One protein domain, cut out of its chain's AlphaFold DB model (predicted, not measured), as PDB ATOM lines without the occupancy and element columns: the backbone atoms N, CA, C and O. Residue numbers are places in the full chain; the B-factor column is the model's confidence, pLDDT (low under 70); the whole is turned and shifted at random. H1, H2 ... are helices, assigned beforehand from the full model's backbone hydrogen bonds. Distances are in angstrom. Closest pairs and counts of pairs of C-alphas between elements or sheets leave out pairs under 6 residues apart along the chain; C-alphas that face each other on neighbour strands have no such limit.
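AT A GLANCE: This is residues 157 to 268 of the 424 residues of an uncharacterized protein of Catenibacillus scindens (UniProt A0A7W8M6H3). One long helix, H6, runs as an arm from a small head of five shorter helices, H1 to H5, and makes most of the length; its residues 242 to 255 stick out. The printed part has 112 residues with six named helices, H1 to H6 in order, and no named strand: all helix. It is extended, radius of gyration of the C-alphas 23.1 A, spanning 73 by 30 by 18 A.

HOW THE PARTS SIT: H6, residues 230 to 262, meets H5, residues 218 to 227, only through their link. H5 touches H2, residues 170 to 175, about perpendicular at 86 degrees; closest C-alphas Phe 173 and Tyr 222, 6.2 A. H2 and H3, residues 180 to 194, form a hairpin; closest C-alphas Ser 174 and Arg 183, 6.6 A. H3 touches H4, residues 201 to 214; closest C-alphas Leu 194 and Ala 207, 5.4 A. H4 touches H1, residues 163 to 168, with residues 205 to 209 alone; closest C-alphas Leu 167 and Glu 205, 5.6 A. Every O i to N i+4 pair is within hydrogen-bond range in H1, H3, H4 and H5; 1 of 2 in H2, 27 of 29 in H6.

IN THESE COORDINATES: H1 begins at C-alpha 163 (-38.578, 50.025, 40.321). H6, 45.5 A long, ends at C-alpha 262 (-43.360, 11.408, 71.778).

THE WHOLE: The printed part has no cut. Residues 157 to 158, 197 and 264 to 268 have pLDDT under 70.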
ATOM      1  N   ASP A 157     -39.520  37.136  47.558       66.62
ATOM      2  CA  ASP A 157     -39.269  38.488  48.069       66.62
ATOM      3  C   ASP A 157     -39.367  39.553  46.965       66.62
ATOM      4  O   ASP A 157     -40.446  39.796  46.421       66.62
ATOM      5  N   GLU A 158     -38.264  40.226  46.641       64.25
ATOM      6  CA  GLU A 158     -38.235  41.267  45.622       64.25
ATOM      7  C   GLU A 158     -37.831  40.694  44.268       64.25
ATOM      8  O   GLU A 158     -36.889  39.912  44.132       64.25
ATOM      9  N   ILE A 159     -38.563  41.111  43.240       74.56
ATOM     10  CA  ILE A 159     -38.261  40.758  41.858       74.56
ATOM     11  C   ILE A 159     -36.888  41.341  41.523       74.56
ATOM     12  O   ILE A 159     -36.637  42.517  41.785       74.56
ATOM     13  N   TRP A 160     -36.014  40.517  40.938       79.19
ATOM     14  CA  TRP A 160     -34.621  40.861  40.632       79.19
ATOM     15  C   TRP A 160     -34.468  42.209  39.912       79.19
ATOM     16  O   TRP A 160     -33.555  42.973  40.209       79.19
ATOM     17  N   ILE A 161     -35.400  42.525  39.012       84.88
ATOM     18  CA  ILE A 161     -35.510  43.814  38.328       84.88
ATOM     19  C   ILE A 161     -36.804  44.483  38.798       84.88
ATOM     20  O   ILE A 161     -37.900  44.052  38.433       84.88
ATOM     21  N   ASN A 162     -36.696  45.538  39.609       85.25
ATOM     22  CA  ASN A 162     -37.864  46.260  40.108       85.25
ATOM     23  C   ASN A 162     -37.595  47.761  40.305       85.25
ATOM     24  O   ASN A 162     -36.461  48.205  40.470       85.25
ATOM     25  N   ARG A 163     -38.669  48.559  40.276       86.75
ATOM     26  CA  ARG A 163     -38.578  50.025  40.321       86.75
ATOM     27  C   ARG A 163     -38.033  50.536  41.653       86.75
ATOM     28  O   ARG A 163     -37.249  51.477  41.657       86.75
ATOM     29  N   THR A 164     -38.444  49.935  42.766       86.56
ATOM     30  CA  THR A 164     -38.021  50.352  44.109       86.56
ATOM     31  C   THR A 164     -36.511  50.214  44.269       86.56
ATOM     32  O   THR A 164     -35.847  51.158  44.695       86.56
ATOM     33  N   ASP A 165     -35.957  49.070  43.875       87.88
ATOM     34  CA  ASP A 165     -34.519  48.820  43.892       87.88
ATOM     35  C   ASP A 165     -33.762  49.765  42.947       87.88
ATOM     36  O   ASP A 165     -32.776  50.374  43.364       87.88
ATOM     37  N   MET A 166     -34.267  49.976  41.725       91.38
ATOM     38  CA  MET A 166     -33.691  50.934  40.774       91.38
ATOM     39  C   MET A 166     -33.581  52.340  41.376       91.38
ATOM     40  O   MET A 166     -32.533  52.972  41.277       91.38
ATOM     41  N   LEU A 167     -34.632  52.837  42.031       91.38
ATOM     42  CA  LEU A 167     -34.607  54.171  42.636       91.38
ATOM     43  C   LEU A 167     -33.678  54.230  43.857       91.38
ATOM     44  O   LEU A 167     -32.898  55.172  43.980       91.38
ATOM     45  N   ASN A 168     -33.710  53.215  44.727       89.62
ATOM     46  CA  ASN A 168     -32.851  53.160  45.915       89.62
ATOM     47  C   ASN A 168     -31.358  53.050  45.565       89.62
ATOM     48  O   ASN A 168     -30.518  53.567  46.299       89.62
ATOM     49  N   ASN A 169     -31.022  52.388  44.456       89.69
ATOM     50  CA  ASN A 169     -29.647  52.185  43.998       89.69
ATOM     51  C   ASN A 169     -29.223  53.141  42.873       89.69
ATOM     52  O   ASN A 169     -28.149  52.944  42.297       89.69
ATOM     53  N   PHE A 170     -30.019  54.175  42.581       93.69
ATOM     54  CA  PHE A 170     -29.777  55.110  41.480       93.69
ATOM     55  C   PHE A 170     -28.352  55.663  41.467       93.69
ATOM     56  O   PHE A 170     -27.614  55.464  40.506       93.69
ATOM     57  N   GLU A 171     -27.939  56.276  42.579       90.62
ATOM     58  CA  GLU A 171     -26.611  56.884  42.731       90.62
ATOM     59  C   GLU A 171     -25.476  55.867  42.526       90.62
ATOM     60  O   GLU A 171     -24.403  56.198  42.026       90.62
ATOM     61  N   ARG A 172     -25.704  54.598  42.887       89.62
ATOM     62  CA  ARG A 172     -24.688  53.548  42.777       89.62
ATOM     63  C   ARG A 172     -24.476  53.120  41.330       89.62
ATOM     64  O   ARG A 172     -23.330  52.947  40.920       89.62
ATOM     65  N   PHE A 173     -25.551  52.893  40.573       90.19
ATOM     66  CA  PHE A 173     -25.406  52.453  39.185       90.19
ATOM     67  C   PHE A 173     -25.109  53.619  38.236       90.19
ATOM     68  O   PHE A 173     -24.448  53.396  37.224       90.19
ATOM     69  N   SER A 174     -25.523  54.852  38.558       89.69
ATOM     70  CA  SER A 174     -25.228  56.028  37.727       89.69
ATOM     71  C   SER A 174     -23.724  56.316  37.648       89.69
ATOM     72  O   SER A 174     -23.204  56.619  36.577       89.69
ATOM     73  N   ILE A 175     -22.988  56.124  38.748       87.69
ATOM     74  CA  ILE A 175     -21.522  56.257  38.778       87.69
ATOM     75  C   ILE A 175     -20.837  55.173  37.929       87.69
ATOM     76  O   ILE A 175     -19.767  55.407  37.372       87.69
ATOM     77  N   ALA A 176     -21.458  53.999  37.795       87.19
ATOM     78  CA  ALA A 176     -20.918  52.872  37.039       87.19
ATOM     79  C   ALA A 176     -21.166  52.960  35.518       87.19
ATOM     80  O   ALA A 176     -20.765  52.053  34.789       87.19
ATOM     81  N   ILE A 177     -21.822  54.021  35.026       91.25
ATOM     82  CA  ILE A 177     -22.045  54.244  33.590       91.25
ATOM     83  C   ILE A 177     -20.688  54.427  32.889       91.25
ATOM     84  O   ILE A 177     -19.952  55.336  33.272       91.25
ATOM     85  N   PRO A 178     -20.341  53.624  31.863       88.81
ATOM     86  CA  PRO A 178     -19.043  53.730  31.188       88.81
ATOM     87  C   PRO A 178     -18.844  55.041  30.414       88.81
ATOM     88  O   PRO A 178     -17.753  55.606  30.453       88.81
ATOM     89  N   ASP A 179     -19.887  55.529  29.737       92.62
ATOM     90  CA  ASP A 179     -19.855  56.776  28.965       92.62
ATOM     91  C   ASP A 179     -19.693  57.983  29.902       92.62
ATOM     92  O   ASP A 179     -20.581  58.301  30.696       92.62
ATOM     93  N   GLU A 180     -18.535  58.643  29.827       93.12
ATOM     94  CA  GLU A 180     -18.176  59.740  30.728       93.12
ATOM     95  C   GLU A 180     -19.046  60.981  30.535       93.12
ATOM     96  O   GLU A 180     -19.377  61.656  31.512       93.12
ATOM     97  N   VAL A 181     -19.443  61.264  29.291       94.31
ATOM     98  CA  VAL A 181     -20.266  62.428  28.954       94.31
ATOM     99  C   VAL A 181     -21.679  62.207  29.473       94.31
ATOM    100  O   VAL A 181     -22.224  63.075  30.155       94.31
ATOM    101  N   LEU A 182     -22.248  61.026  29.219       93.25
ATOM    102  CA  LEU A 182     -23.555  60.650  29.748       93.25
ATOM    103  C   LEU A 182     -23.550  60.665  31.280       93.25
ATOM    104  O   LEU A 182     -24.444  61.246  31.891       93.25
ATOM    105  N   ARG A 183     -22.530  60.071  31.909       95.19
ATOM    106  CA  ARG A 183     -22.384  60.039  33.370       95.19
ATOM    107  C   ARG A 183     -22.342  61.446  33.966       95.19
ATOM    108  O   ARG A 183     -23.014  61.702  34.962       95.19
ATOM    109  N   MET A 184     -21.594  62.365  33.354       94.56
ATOM    110  CA  MET A 184     -21.534  63.765  33.781       94.56
ATOM    111  C   MET A 184     -22.904  64.448  33.659       94.56
ATOM    112  O   MET A 184     -23.389  64.997  34.644       94.56
ATOM    113  N   GLN A 185     -23.567  64.338  32.502       95.38
ATOM    114  CA  GLN A 185     -24.893  64.929  32.263       95.38
ATOM    115  C   GLN A 185     -25.959  64.413  33.240       95.38
ATOM    116  O   GLN A 185     -26.785  65.182  33.734       95.38
ATOM    117  N   VAL A 186     -25.939  63.111  33.527       95.50
ATOM    118  CA  VAL A 186     -26.858  62.461  34.469       95.50
ATOM    119  C   VAL A 186     -26.632  62.980  35.885       95.50
ATOM    120  O   VAL A 186     -27.597  63.328  36.563       95.50
ATOM    121  N   ASN A 187     -25.374  63.069  36.322       93.19
ATOM    122  CA  ASN A 187     -25.034  63.553  37.658       93.19
ATOM    123  C   ASN A 187     -25.381  65.036  37.840       93.19
ATOM    124  O   ASN A 187     -25.966  65.395  38.861       93.19
ATOM    125  N   GLU A 188     -25.075  65.888  36.857       93.44
ATOM    126  CA  GLU A 188     -25.427  67.313  36.895       93.44
ATOM    127  C   GLU A 188     -26.938  67.514  37.008       93.44
ATOM    128  O   GLU A 188     -27.407  68.248  37.881       93.44
ATOM    129  N   TYR A 189     -27.713  66.816  36.173       95.38
ATOM    130  CA  TYR A 189     -29.168  66.908  36.208       95.38
ATOM    131  C   TYR A 189     -29.748  66.372  37.522       95.38
ATOM    132  O   TYR A 189     -30.613  67.011  38.118       95.38
ATOM    133  N   PHE A 190     -29.249  65.235  38.013       94.56
ATOM    134  CA  PHE A 190     -29.699  64.666  39.282       94.56
ATOM    135  C   PHE A 190     -29.464  65.631  40.450       94.56
ATOM    136  O   PHE A 190     -30.388  65.880  41.222       94.56
ATOM    137  N   ILE A 191     -28.269  66.227  40.549       91.81
ATOM    138  CA  ILE A 191     -27.933  67.216  41.588       91.81
ATOM    139  C   ILE A 191     -28.832  68.452  41.471       91.81
ATOM    140  O   ILE A 191     -29.338  68.943  42.483       91.81
ATOM    141  N   GLN A 192     -29.079  68.928  40.247       92.62
ATOM    142  CA  GLN A 192     -29.962  70.066  39.997       92.62
ATOM    143  C   GLN A 192     -31.394  69.806  40.489       92.62
ATOM    144  O   GLN A 192     -31.998  70.687  41.097       92.62
ATOM    145  N   VAL A 193     -31.942  68.613  40.233       91.56
ATOM    146  CA  VAL A 193     -33.297  68.240  40.674       91.56
ATOM    147  C   VAL A 193     -33.350  67.987  42.182       91.56
ATOM    148  O   VAL A 193     -34.362  68.277  42.815       91.56
ATOM    149  N   LEU A 194     -32.270  67.464  42.767       91.12
ATOM    150  CA  LEU A 194     -32.192  67.168  44.194       91.12
ATOM    151  C   LEU A 194     -32.301  68.437  45.049       91.12
ATOM    152  O   LEU A 194     -32.973  68.402  46.077       91.12
ATOM    153  N   GLY A 195     -31.674  69.538  44.608       79.38
ATOM    154  CA  GLY A 195     -31.936  70.916  45.056       79.38
ATOM    155  C   GLY A 195     -31.714  71.239  46.543       79.38
ATOM    156  O   GLY A 195     -31.940  72.377  46.947       79.38
ATOM    157  N   GLU A 196     -31.288  70.273  47.361       76.88
ATOM    158  CA  GLU A 196     -31.205  70.373  48.821       76.88
ATOM    159  C   GLU A 196     -29.886  69.802  49.369       76.88
ATOM    160  O   GLU A 196     -29.446  68.729  48.958       76.88
ATOM    161  N   ASP A 197     -29.312  70.465  50.383       69.81
ATOM    162  CA  ASP A 197     -28.072  70.032  51.059       69.81
ATOM    163  C   ASP A 197     -28.245  68.750  51.901       69.81
ATOM    164  O   ASP A 197     -27.282  68.025  52.162       69.81
ATOM    165  N   LYS A 198     -29.470  68.463  52.368       81.56
ATOM    166  CA  LYS A 198     -29.811  67.270  53.170       81.56
ATOM    167  C   LYS A 198     -31.114  66.632  52.678       81.56
ATOM    168  O   LYS A 198     -32.137  66.729  53.356       81.56
ATOM    169  N   PRO A 199     -31.083  65.962  51.519       84.06
ATOM    170  CA  PRO A 199     -32.284  65.432  50.899       84.06
ATOM    171  C   PRO A 199     -32.852  64.261  51.703       84.06
ATOM    172  O   PRO A 199     -32.130  63.358  52.142       84.06
ATOM    173  N   THR A 200     -34.175  64.244  51.859       89.25
ATOM    174  CA  THR A 200     -34.877  63.080  52.415       89.25
ATOM    175  C   THR A 200     -34.849  61.899  51.437       89.25
ATOM    176  O   THR A 200     -34.593  62.067  50.241       89.25
ATOM    177  N   LYS A 201     -35.182  60.687  51.910       89.06
ATOM    178  CA  LYS A 201     -35.335  59.508  51.036       89.06
ATOM    179  C   LYS A 201     -36.306  59.779  49.876       89.06
ATOM    180  O   LYS A 201     -35.995  59.463  48.734       89.06
ATOM    181  N   LYS A 202     -37.433  60.435  50.163       88.88
ATOM    182  CA  LYS A 202     -38.451  60.775  49.160       88.88
ATOM    183  C   LYS A 202     -37.927  61.776  48.124       88.88
ATOM    184  O   LYS A 202     -38.225  61.645  46.942       88.88
ATOM    185  N   ASN A 203     -37.123  62.751  48.547       89.50
ATOM    186  CA  ASN A 203     -36.502  63.713  47.634       89.50
ATOM    187  C   ASN A 203     -35.540  63.013  46.665       89.50
ATOM    188  O   ASN A 203     -35.581  63.285  45.468       89.50
ATOM    189  N   ARG A 204     -34.733  62.064  47.162       90.75
ATOM    190  CA  ARG A 204     -33.845  61.245  46.319       90.75
ATOM    191  C   ARG A 204     -34.616  60.383  45.323       90.75
ATOM    192  O   ARG A 204     -34.268  60.375  44.148       90.75
ATOM    193  N   GLU A 205     -35.677  59.705  45.764       91.12
ATOM    194  CA  GLU A 205     -36.532  58.888  44.885       91.12
ATOM    195  C   GLU A 205     -37.183  59.726  43.771       91.12
ATOM    196  O   GLU A 205     -37.224  59.300  42.613       91.12
ATOM    197  N   ASN A 206     -37.640  60.940  44.097       91.00
ATOM    198  CA  ASN A 206     -38.193  61.879  43.121       91.00
ATOM    199  C   ASN A 206     -37.126  62.351  42.121       91.00
ATOM    200  O   ASN A 206     -37.359  62.314  40.915       91.00
ATOM    201  N   ALA A 207     -35.943  62.746  42.603       93.19
ATOM    202  CA  ALA A 207     -34.844  63.184  41.742       93.19
ATOM    203  C   ALA A 207     -34.364  62.063  40.807       93.19
ATOM    204  O   ALA A 207     -34.155  62.292  39.614       93.19
ATOM    205  N   ALA A 208     -34.264  60.832  41.317       93.25
ATOM    206  CA  ALA A 208     -33.941  59.654  40.519       93.25
ATOM    207  C   ALA A 208     -35.023  59.393  39.461       93.25
ATOM    208  O   ALA A 208     -34.705  59.157  38.297       93.25
ATOM    209  N   THR A 209     -36.301  59.502  39.834       91.81
ATOM    210  CA  THR A 209     -37.430  59.326  38.910       91.81
ATOM    211  C   THR A 209     -37.386  60.315  37.750       91.81
ATOM    212  O   THR A 209     -37.459  59.896  36.594       91.81
ATOM    213  N   GLU A 210     -37.221  61.608  38.030       91.81
ATOM    214  CA  GLU A 210     -37.144  62.630  36.980       91.81
ATOM    215  C   GLU A 210     -35.884  62.473  36.120       91.81
ATOM    216  O   GLU A 210     -35.935  62.625  34.898       91.81
ATOM    217  N   THR A 211     -34.762  62.069  36.722       94.19
ATOM    218  CA  THR A 211     -33.523  61.810  35.977       94.19
ATOM    219  C   THR A 211     -33.668  60.623  35.026       94.19
ATOM    220  O   THR A 211     -33.311  60.732  33.855       94.19
ATOM    221  N   ILE A 212     -34.265  59.514  35.469       91.38
ATOM    222  CA  ILE A 212     -34.543  58.349  34.609       91.38
ATOM    223  C   ILE A 212     -35.518  58.716  33.489       91.38
ATOM    224  O   ILE A 212     -35.344  58.287  32.350       91.38
ATOM    225  N   ARG A 213     -36.519  59.551  33.780       87.88
ATOM    226  CA  ARG A 213     -37.455  60.048  32.767       87.88
ATOM    227  C   ARG A 213     -36.750  60.884  31.700       87.88
ATOM    228  O   ARG A 213     -37.071  60.766  30.519       87.88
ATOM    229  N   ARG A 214     -35.794  61.726  32.106       90.44
ATOM    230  CA  ARG A 214     -34.991  62.554  31.196       90.44
ATOM    231  C   ARG A 214     -34.002  61.728  30.377       90.44
ATOM    232  O   ARG A 214     -33.797  62.036  29.203       90.44
ATOM    233  N   PHE A 215     -33.427  60.687  30.975       90.81
ATOM    234  CA  PHE A 215     -32.440  59.802  30.361       90.81
ATOM    235  C   PHE A 215     -32.909  58.332  30.412       90.81
ATOM    236  O   PHE A 215     -32.394  57.554  31.216       90.81
ATOM    237  N   PRO A 216     -33.844  57.898  29.538       86.75
ATOM    238  CA  PRO A 216     -34.390  56.535  29.580       86.75
ATOM    239  C   PRO A 216     -33.349  55.416  29.424       86.75
ATOM    240  O   PRO A 216     -33.560  54.314  29.921       86.75
ATOM    241  N   VAL A 217     -32.197  55.710  28.804       87.50
ATOM    242  CA  VAL A 217     -31.043  54.793  28.689       87.50
ATOM    243  C   VAL A 217     -30.541  54.290  30.052       87.50
ATOM    244  O   VAL A 217     -29.948  53.218  30.149       87.50
ATOM    245  N   LEU A 218     -30.821  55.022  31.135       91.25
ATOM    246  CA  LEU A 218     -30.478  54.618  32.497       91.25
ATOM    247  C   LEU A 218     -31.168  53.324  32.935       91.25
ATOM    248  O   LEU A 218     -30.613  52.599  33.757       91.25
ATOM    249  N   ILE A 219     -32.329  53.001  32.360       89.81
ATOM    250  CA  ILE A 219     -33.018  51.729  32.606       89.81
ATOM    251  C   ILE A 219     -32.150  50.560  32.135       89.81
ATOM    252  O   ILE A 219     -32.009  49.565  32.845       89.81
ATOM    253  N   ASP A 220     -31.518  50.694  30.969       89.25
ATOM    254  CA  ASP A 220     -30.654  49.649  30.423       89.25
ATOM    255  C   ASP A 220     -29.363  49.503  31.235       89.25
ATOM    256  O   ASP A 220     -28.905  48.386  31.474       89.25
ATOM    257  N   HIS A 221     -28.800  50.614  31.718       90.81
ATOM    258  CA  HIS A 221     -27.639  50.585  32.613       90.81
ATOM    259  C   HIS A 221     -27.958  49.957  33.973       90.81
ATOM    260  O   HIS A 221     -27.138  49.203  34.502       90.81
ATOM    261  N   TYR A 222     -29.147  50.219  34.525       92.19
ATOM    262  CA  TYR A 222     -29.623  49.551  35.733       92.19
ATOM    263  C   TYR A 222     -29.732  48.037  35.524       92.19
ATOM    264  O   TYR A 222     -29.162  47.262  36.290       92.19
ATOM    265  N   ILE A 223     -30.397  47.610  34.449       90.69
ATOM    266  CA  ILE A 223     -30.547  46.191  34.111       90.69
ATOM    267  C   ILE A 223     -29.183  45.534  33.911       90.69
ATOM    268  O   ILE A 223     -28.937  44.458  34.449       90.69
ATOM    269  N   ARG A 224     -28.257  46.201  33.214       90.12
ATOM    270  CA  ARG A 224     -26.895  45.696  33.052       90.12
ATOM    271  C   ARG A 224     -26.190  45.501  34.398       90.12
ATOM    272  O   ARG A 224     -25.527  44.485  34.602       90.12
ATOM    273  N   ASN A 225     -26.365  46.435  35.332       88.75
ATOM    274  CA  ASN A 225     -25.831  46.299  36.689       88.75
ATOM    275  C   ASN A 225     -26.402  45.072  37.416       88.75
ATOM    276  O   ASN A 225     -25.668  44.411  38.152       88.75
ATOM    277  N   GLN A 226     -27.680  44.756  37.188       88.75
ATOM    278  CA  GLN A 226     -28.313  43.563  37.743       88.75
ATOM    279  C   GLN A 226     -27.783  42.279  37.111       88.75
ATOM    280  O   GLN A 226     -27.420  41.365  37.847       88.75
ATOM    281  N   GLU A 227     -27.663  42.223  35.783       88.12
ATOM    282  CA  GLU A 227     -27.096  41.078  35.051       88.12
ATOM    283  C   GLU A 227     -25.678  40.734  35.507       88.12
ATOM    284  O   GLU A 227     -25.305  39.566  35.594       88.12
ATOM    285  N   ASP A 228     -24.867  41.739  35.835       85.12
ATOM    286  CA  ASP A 228     -23.518  41.507  36.355       85.12
ATOM    287  C   ASP A 228     -23.528  40.857  37.760       85.12
ATOM    288  O   ASP A 228     -22.516  40.299  38.184       85.12
ATOM    289  N   ARG A 229     -24.682  40.838  38.446       81.56
ATOM    290  CA  ARG A 229     -24.930  40.171  39.740       81.56
ATOM    291  C   ARG A 229     -25.902  38.984  39.653       81.56
ATOM    292  O   ARG A 229     -26.349  38.482  40.684       81.56
ATOM    293  N   GLU A 230     -26.217  38.502  38.449       79.88
ATOM    294  CA  GLU A 230     -27.208  37.440  38.199       79.88
ATOM    295  C   GLU A 230     -26.982  36.190  39.064       79.88
ATOM    296  O   GLU A 230     -27.911  35.681  39.693       79.88
ATOM    297  N   LYS A 231     -25.731  35.719  39.159       77.44
ATOM    298  CA  LYS A 231     -25.388  34.506  39.923       77.44
ATOM    299  C   LYS A 231     -25.772  34.616  41.398       77.44
ATOM    300  O   LYS A 231     -26.259  33.649  41.978       77.44
ATOM    301  N   GLU A 232     -25.572  35.787  41.997       76.81
ATOM    302  CA  GLU A 232     -25.930  36.044  43.394       76.81
ATOM    303  C   GLU A 232     -27.448  36.123  43.576       76.81
ATOM    304  O   GLU A 232     -27.973  35.713  44.610       76.81
ATOM    305  N   ALA A 233     -28.169  36.671  42.593       71.31
ATOM    306  CA  ALA A 233     -29.627  36.749  42.622       71.31
ATOM    307  C   ALA A 233     -30.270  35.356  42.517       71.31
ATOM    308  O   ALA A 233     -31.127  35.012  43.334       71.31
ATOM    309  N   LEU A 234     -29.800  34.520  41.585       74.06
ATOM    310  CA  LEU A 234     -30.300  33.155  41.410       74.06
ATOM    311  C   LEU A 234     -30.016  32.279  42.638       74.06
ATOM    312  O   LEU A 234     -30.909  31.576  43.111       74.06
ATOM    313  N   ALA A 235     -28.793  32.343  43.177       76.75
ATOM    314  CA  ALA A 235     -28.417  31.582  44.366       76.75
ATOM    315  C   ALA A 235     -29.291  31.941  45.579       76.75
ATOM    316  O   ALA A 235     -29.735  31.045  46.296       76.75
ATOM    317  N   ARG A 236     -29.592  33.235  45.770       74.62
ATOM    318  CA  ARG A 236     -30.500  33.707  46.827       74.62
ATOM    319  C   ARG A 236     -31.920  33.177  46.641       74.62
ATOM    320  O   ARG A 236     -32.405  32.484  47.523       74.62
ATOM    321  N   SER A 237     -32.527  33.375  45.469       72.25
ATOM    322  CA  SER A 237     -33.904  32.928  45.206       72.25
ATOM    323  C   SER A 237     -34.088  31.419  45.410       72.25
ATOM    324  O   SER A 237     -35.090  30.986  45.977       72.25
ATOM    325  N   LEU A 238     -33.123  30.601  44.972       74.50
ATOM    326  CA  LEU A 238     -33.161  29.151  45.187       74.50
ATOM    327  C   LEU A 238     -33.011  28.787  46.670       74.50
ATOM    328  O   LEU A 238     -33.736  27.921  47.161       74.50
ATOM    329  N   SER A 239     -32.103  29.461  47.381       78.81
ATOM    330  CA  SER A 239     -31.914  29.283  48.823       78.81
ATOM    331  C   SER A 239     -33.166  29.670  49.612       78.81
ATOM    332  O   SER A 239     -33.524  28.967  50.553       78.81
ATOM    333  N   ASP A 240     -33.863  30.735  49.218       75.81
ATOM    334  CA  ASP A 240     -35.075  31.203  49.894       75.81
ATOM    335  C   ASP A 240     -36.228  30.210  49.731       75.81
ATOM    336  O   ASP A 240     -36.877  29.847  50.713       75.81
ATOM    337  N   VAL A 241     -36.460  29.719  48.507       74.88
ATOM    338  CA  VAL A 241     -37.479  28.689  48.239       74.88
ATOM    339  C   VAL A 241     -37.144  27.393  48.981       74.88
ATOM    340  O   VAL A 241     -38.030  26.780  49.580       74.88
ATOM    341  N   HIS A 242     -35.869  26.994  48.993       80.19
ATOM    342  CA  HIS A 242     -35.424  25.822  49.743       80.19
ATOM    343  C   HIS A 242     -35.622  25.998  51.252       80.19
ATOM    344  O   HIS A 242     -36.182  25.111  51.888       80.19
ATOM    345  N   GLY A 243     -35.255  27.152  51.815       79.81
ATOM    346  CA  GLY A 243     -35.448  27.453  53.233       79.81
ATOM    347  C   GLY A 243     -36.924  27.463  53.636       79.81
ATOM    348  O   GLY A 243     -37.277  26.931  54.685       79.81
ATOM    349  N   VAL A 244     -37.815  27.988  52.782       78.44
ATOM    350  CA  VAL A 244     -39.272  27.899  52.995       78.44
ATOM    351  C   VAL A 244     -39.731  26.446  53.017       78.44
ATOM    352  O   VAL A 244     -40.451  26.057  53.935       78.44
ATOM    353  N   LYS A 245     -39.311  25.635  52.038       79.94
ATOM    354  CA  LYS A 245     -39.651  24.207  51.994       79.94
ATOM    355  C   LYS A 245     -39.145  23.484  53.245       79.94
ATOM    356  O   LYS A 245     -39.900  22.738  53.859       79.94
ATOM    357  N   GLN A 246     -37.900  23.730  53.639       83.38
ATOM    358  CA  GLN A 246     -37.291  23.086  54.794       83.38
ATOM    359  C   GLN A 246     -38.053  23.417  56.080       83.38
ATOM    360  O   GLN A 246     -38.415  22.514  56.820       83.38
ATOM    361  N   VAL A 247     -38.346  24.693  56.338       76.94
ATOM    362  CA  VAL A 247     -39.013  25.107  57.582       76.94
ATOM    363  C   VAL A 247     -40.486  24.696  57.601       76.94
ATOM    364  O   VAL A 247     -40.960  24.123  58.578       76.94
ATOM    365  N   PHE A 248     -41.234  25.000  56.538       73.75
ATOM    366  CA  PHE A 248     -42.698  24.891  56.562       73.75
ATOM    367  C   PHE A 248     -43.244  23.555  56.078       73.75
ATOM    368  O   PHE A 248     -44.414  23.270  56.321       73.75
ATOM    369  N   ILE A 249     -42.439  22.761  55.374       78.00
ATOM    370  CA  ILE A 249     -42.848  21.430  54.927       78.00
ATOM    371  C   ILE A 249     -42.076  20.396  55.728       78.00
ATOM    372  O   ILE A 249     -42.685  19.666  56.492       78.00
ATOM    373  N   GLU A 250     -40.752  20.351  55.604       86.06
ATOM    374  CA  GLU A 250     -39.963  19.246  56.168       86.06
ATOM    375  C   GLU A 250     -39.949  19.281  57.704       86.06
ATOM    376  O   GLU A 250     -40.502  18.396  58.344       86.06
ATOM    377  N   GLN A 251     -39.427  20.353  58.303       84.62
ATOM    378  CA  GLN A 251     -39.323  20.487  59.760       84.62
ATOM    379  C   GLN A 251     -40.686  20.543  60.451       84.62
ATOM    380  O   GLN A 251     -40.822  20.080  61.580       84.62
ATOM    381  N   LEU A 252     -41.694  21.130  59.800       78.88
ATOM    382  CA  LEU A 252     -43.043  21.166  60.355       78.88
ATOM    383  C   LEU A 252     -43.665  19.768  60.390       78.88
ATOM    384  O   LEU A 252     -44.285  19.421  61.390       78.88
ATOM    385  N   LEU A 253     -43.510  18.980  59.321       78.19
ATOM    386  CA  LEU A 253     -43.985  17.598  59.298       78.19
ATOM    387  C   LEU A 253     -43.231  16.747  60.324       78.19
ATOM    388  O   LEU A 253     -43.883  16.065  61.106       78.19
ATOM    389  N   ASP A 254     -41.907  16.886  60.413       83.75
ATOM    390  CA  ASP A 254     -41.101  16.198  61.428       83.75
ATOM    391  C   ASP A 254     -41.552  16.561  62.854       83.75
ATOM    392  O   ASP A 254     -41.663  15.692  63.717       83.75
ATOM    393  N   LEU A 255     -41.851  17.840  63.111       77.56
ATOM    394  CA  LEU A 255     -42.386  18.289  64.396       77.56
ATOM    395  C   LEU A 255     -43.756  17.668  64.681       77.56
ATOM    396  O   LEU A 255     -44.007  17.253  65.808       77.56
ATOM    397  N   ILE A 256     -44.653  17.626  63.691       76.00
ATOM    398  CA  ILE A 256     -45.968  16.993  63.845       76.00
ATOM    399  C   ILE A 256     -45.786  15.515  64.192       76.00
ATOM    400  O   ILE A 256     -46.400  15.050  65.150       76.00
ATOM    401  N   ASP A 257     -44.916  14.805  63.475       79.00
ATOM    402  CA  ASP A 257     -44.641  13.391  63.718       79.00
ATOM    403  C   ASP A 257     -44.073  13.163  65.126       79.00
ATOM    404  O   ASP A 257     -44.575  12.300  65.845       79.00
ATOM    405  N   GLN A 258     -43.119  13.990  65.571       79.69
ATOM    406  CA  GLN A 258     -42.583  13.953  66.941       79.69
ATOM    407  C   GLN A 258     -43.650  14.247  67.997       79.69
ATOM    408  O   GLN A 258     -43.728  13.575  69.023       79.69
ATOM    409  N   LEU A 259     -44.502  15.247  67.766       72.56
ATOM    410  CA  LEU A 259     -45.596  15.568  68.679       72.56
ATOM    411  C   LEU A 259     -46.598  14.413  68.776       72.56
ATOM    412  O   LEU A 259     -47.134  14.178  69.857       72.56
ATOM    413  N   VAL A 260     -46.844  13.686  67.683       73.44
ATOM    414  CA  VAL A 260     -47.699  12.490  67.675       73.44
ATOM    415  C   VAL A 260     -47.025  11.303  68.372       73.44
ATOM    416  O   VAL A 260     -47.710  10.572  69.087       73.44
ATOM    417  N   SER A 261     -45.723  11.078  68.170       80.06
ATOM    418  CA  SER A 261     -45.024   9.894  68.693       80.06
ATOM    419  C   SER A 261     -44.582  10.028  70.148       80.06
ATOM    420  O   SER A 261     -44.662   9.059  70.904       80.06
ATOM    421  N   ASP A 262     -44.119  11.214  70.540       80.75
ATOM    422  CA  ASP A 262     -43.360  11.408  71.778       80.75
ATOM    423  C   ASP A 262     -44.184  12.110  72.862       80.75
ATOM    424  O   ASP A 262     -43.751  12.218  74.012       80.75
ATOM    425  N   THR A 263     -45.372  12.613  72.514       71.00
ATOM    426  CA  THR A 263     -46.195  13.398  73.431       71.00
ATOM    427  C   THR A 263     -47.679  13.059  73.331       71.00
ATOM    428  O   THR A 263     -48.184  12.597  72.315       71.00
ATOM    429  N   ASP A 264     -48.412  13.404  74.385       66.88
ATOM    430  CA  ASP A 264     -49.875  13.367  74.412       66.88
ATOM    431  C   ASP A 264     -50.510  14.581  73.690       66.88
ATOM    432  O   ASP A 264     -51.716  14.794  73.816       66.88
ATOM    433  N   PHE A 265     -49.738  15.400  72.958       65.50
ATOM    434  CA  PHE A 265     -50.177  16.700  72.422       65.50
ATOM    435  C   PHE A 265     -51.424  16.605  71.534       65.50
ATOM    436  O   PHE A 265     -52.326  17.436  71.639       65.50
ATOM    437  N   TYR A 266     -51.500  15.572  70.690       65.69
ATOM    438  CA  TYR A 266     -52.669  15.291  69.851       65.69
ATOM    439  C   TYR A 266     -53.636  14.267  70.468       65.69
ATOM    440  O   TYR A 266     -54.666  13.962  69.867       65.69
ATOM    441  N   SER A 267     -53.338  13.742  71.662       67.75
ATOM    442  CA  SER A 267     -54.225  12.815  72.365       67.75
ATOM    443  C   SER A 267     -55.392  13.582  72.994       67.75
ATOM    444  O   SER A 267     -55.207  14.480  73.814       67.75
ATOM    445  N   VAL A 268     -56.623  13.246  72.607       65.31
ATOM    446  CA  VAL A 268     -57.828  13.853  73.185       65.31
ATOM    447  C   VAL A 268     -58.345  12.937  74.290       65.31
ATOM    448  O   VAL A 268     -58.791  11.820  74.028       65.31
TER     449      VAL A 268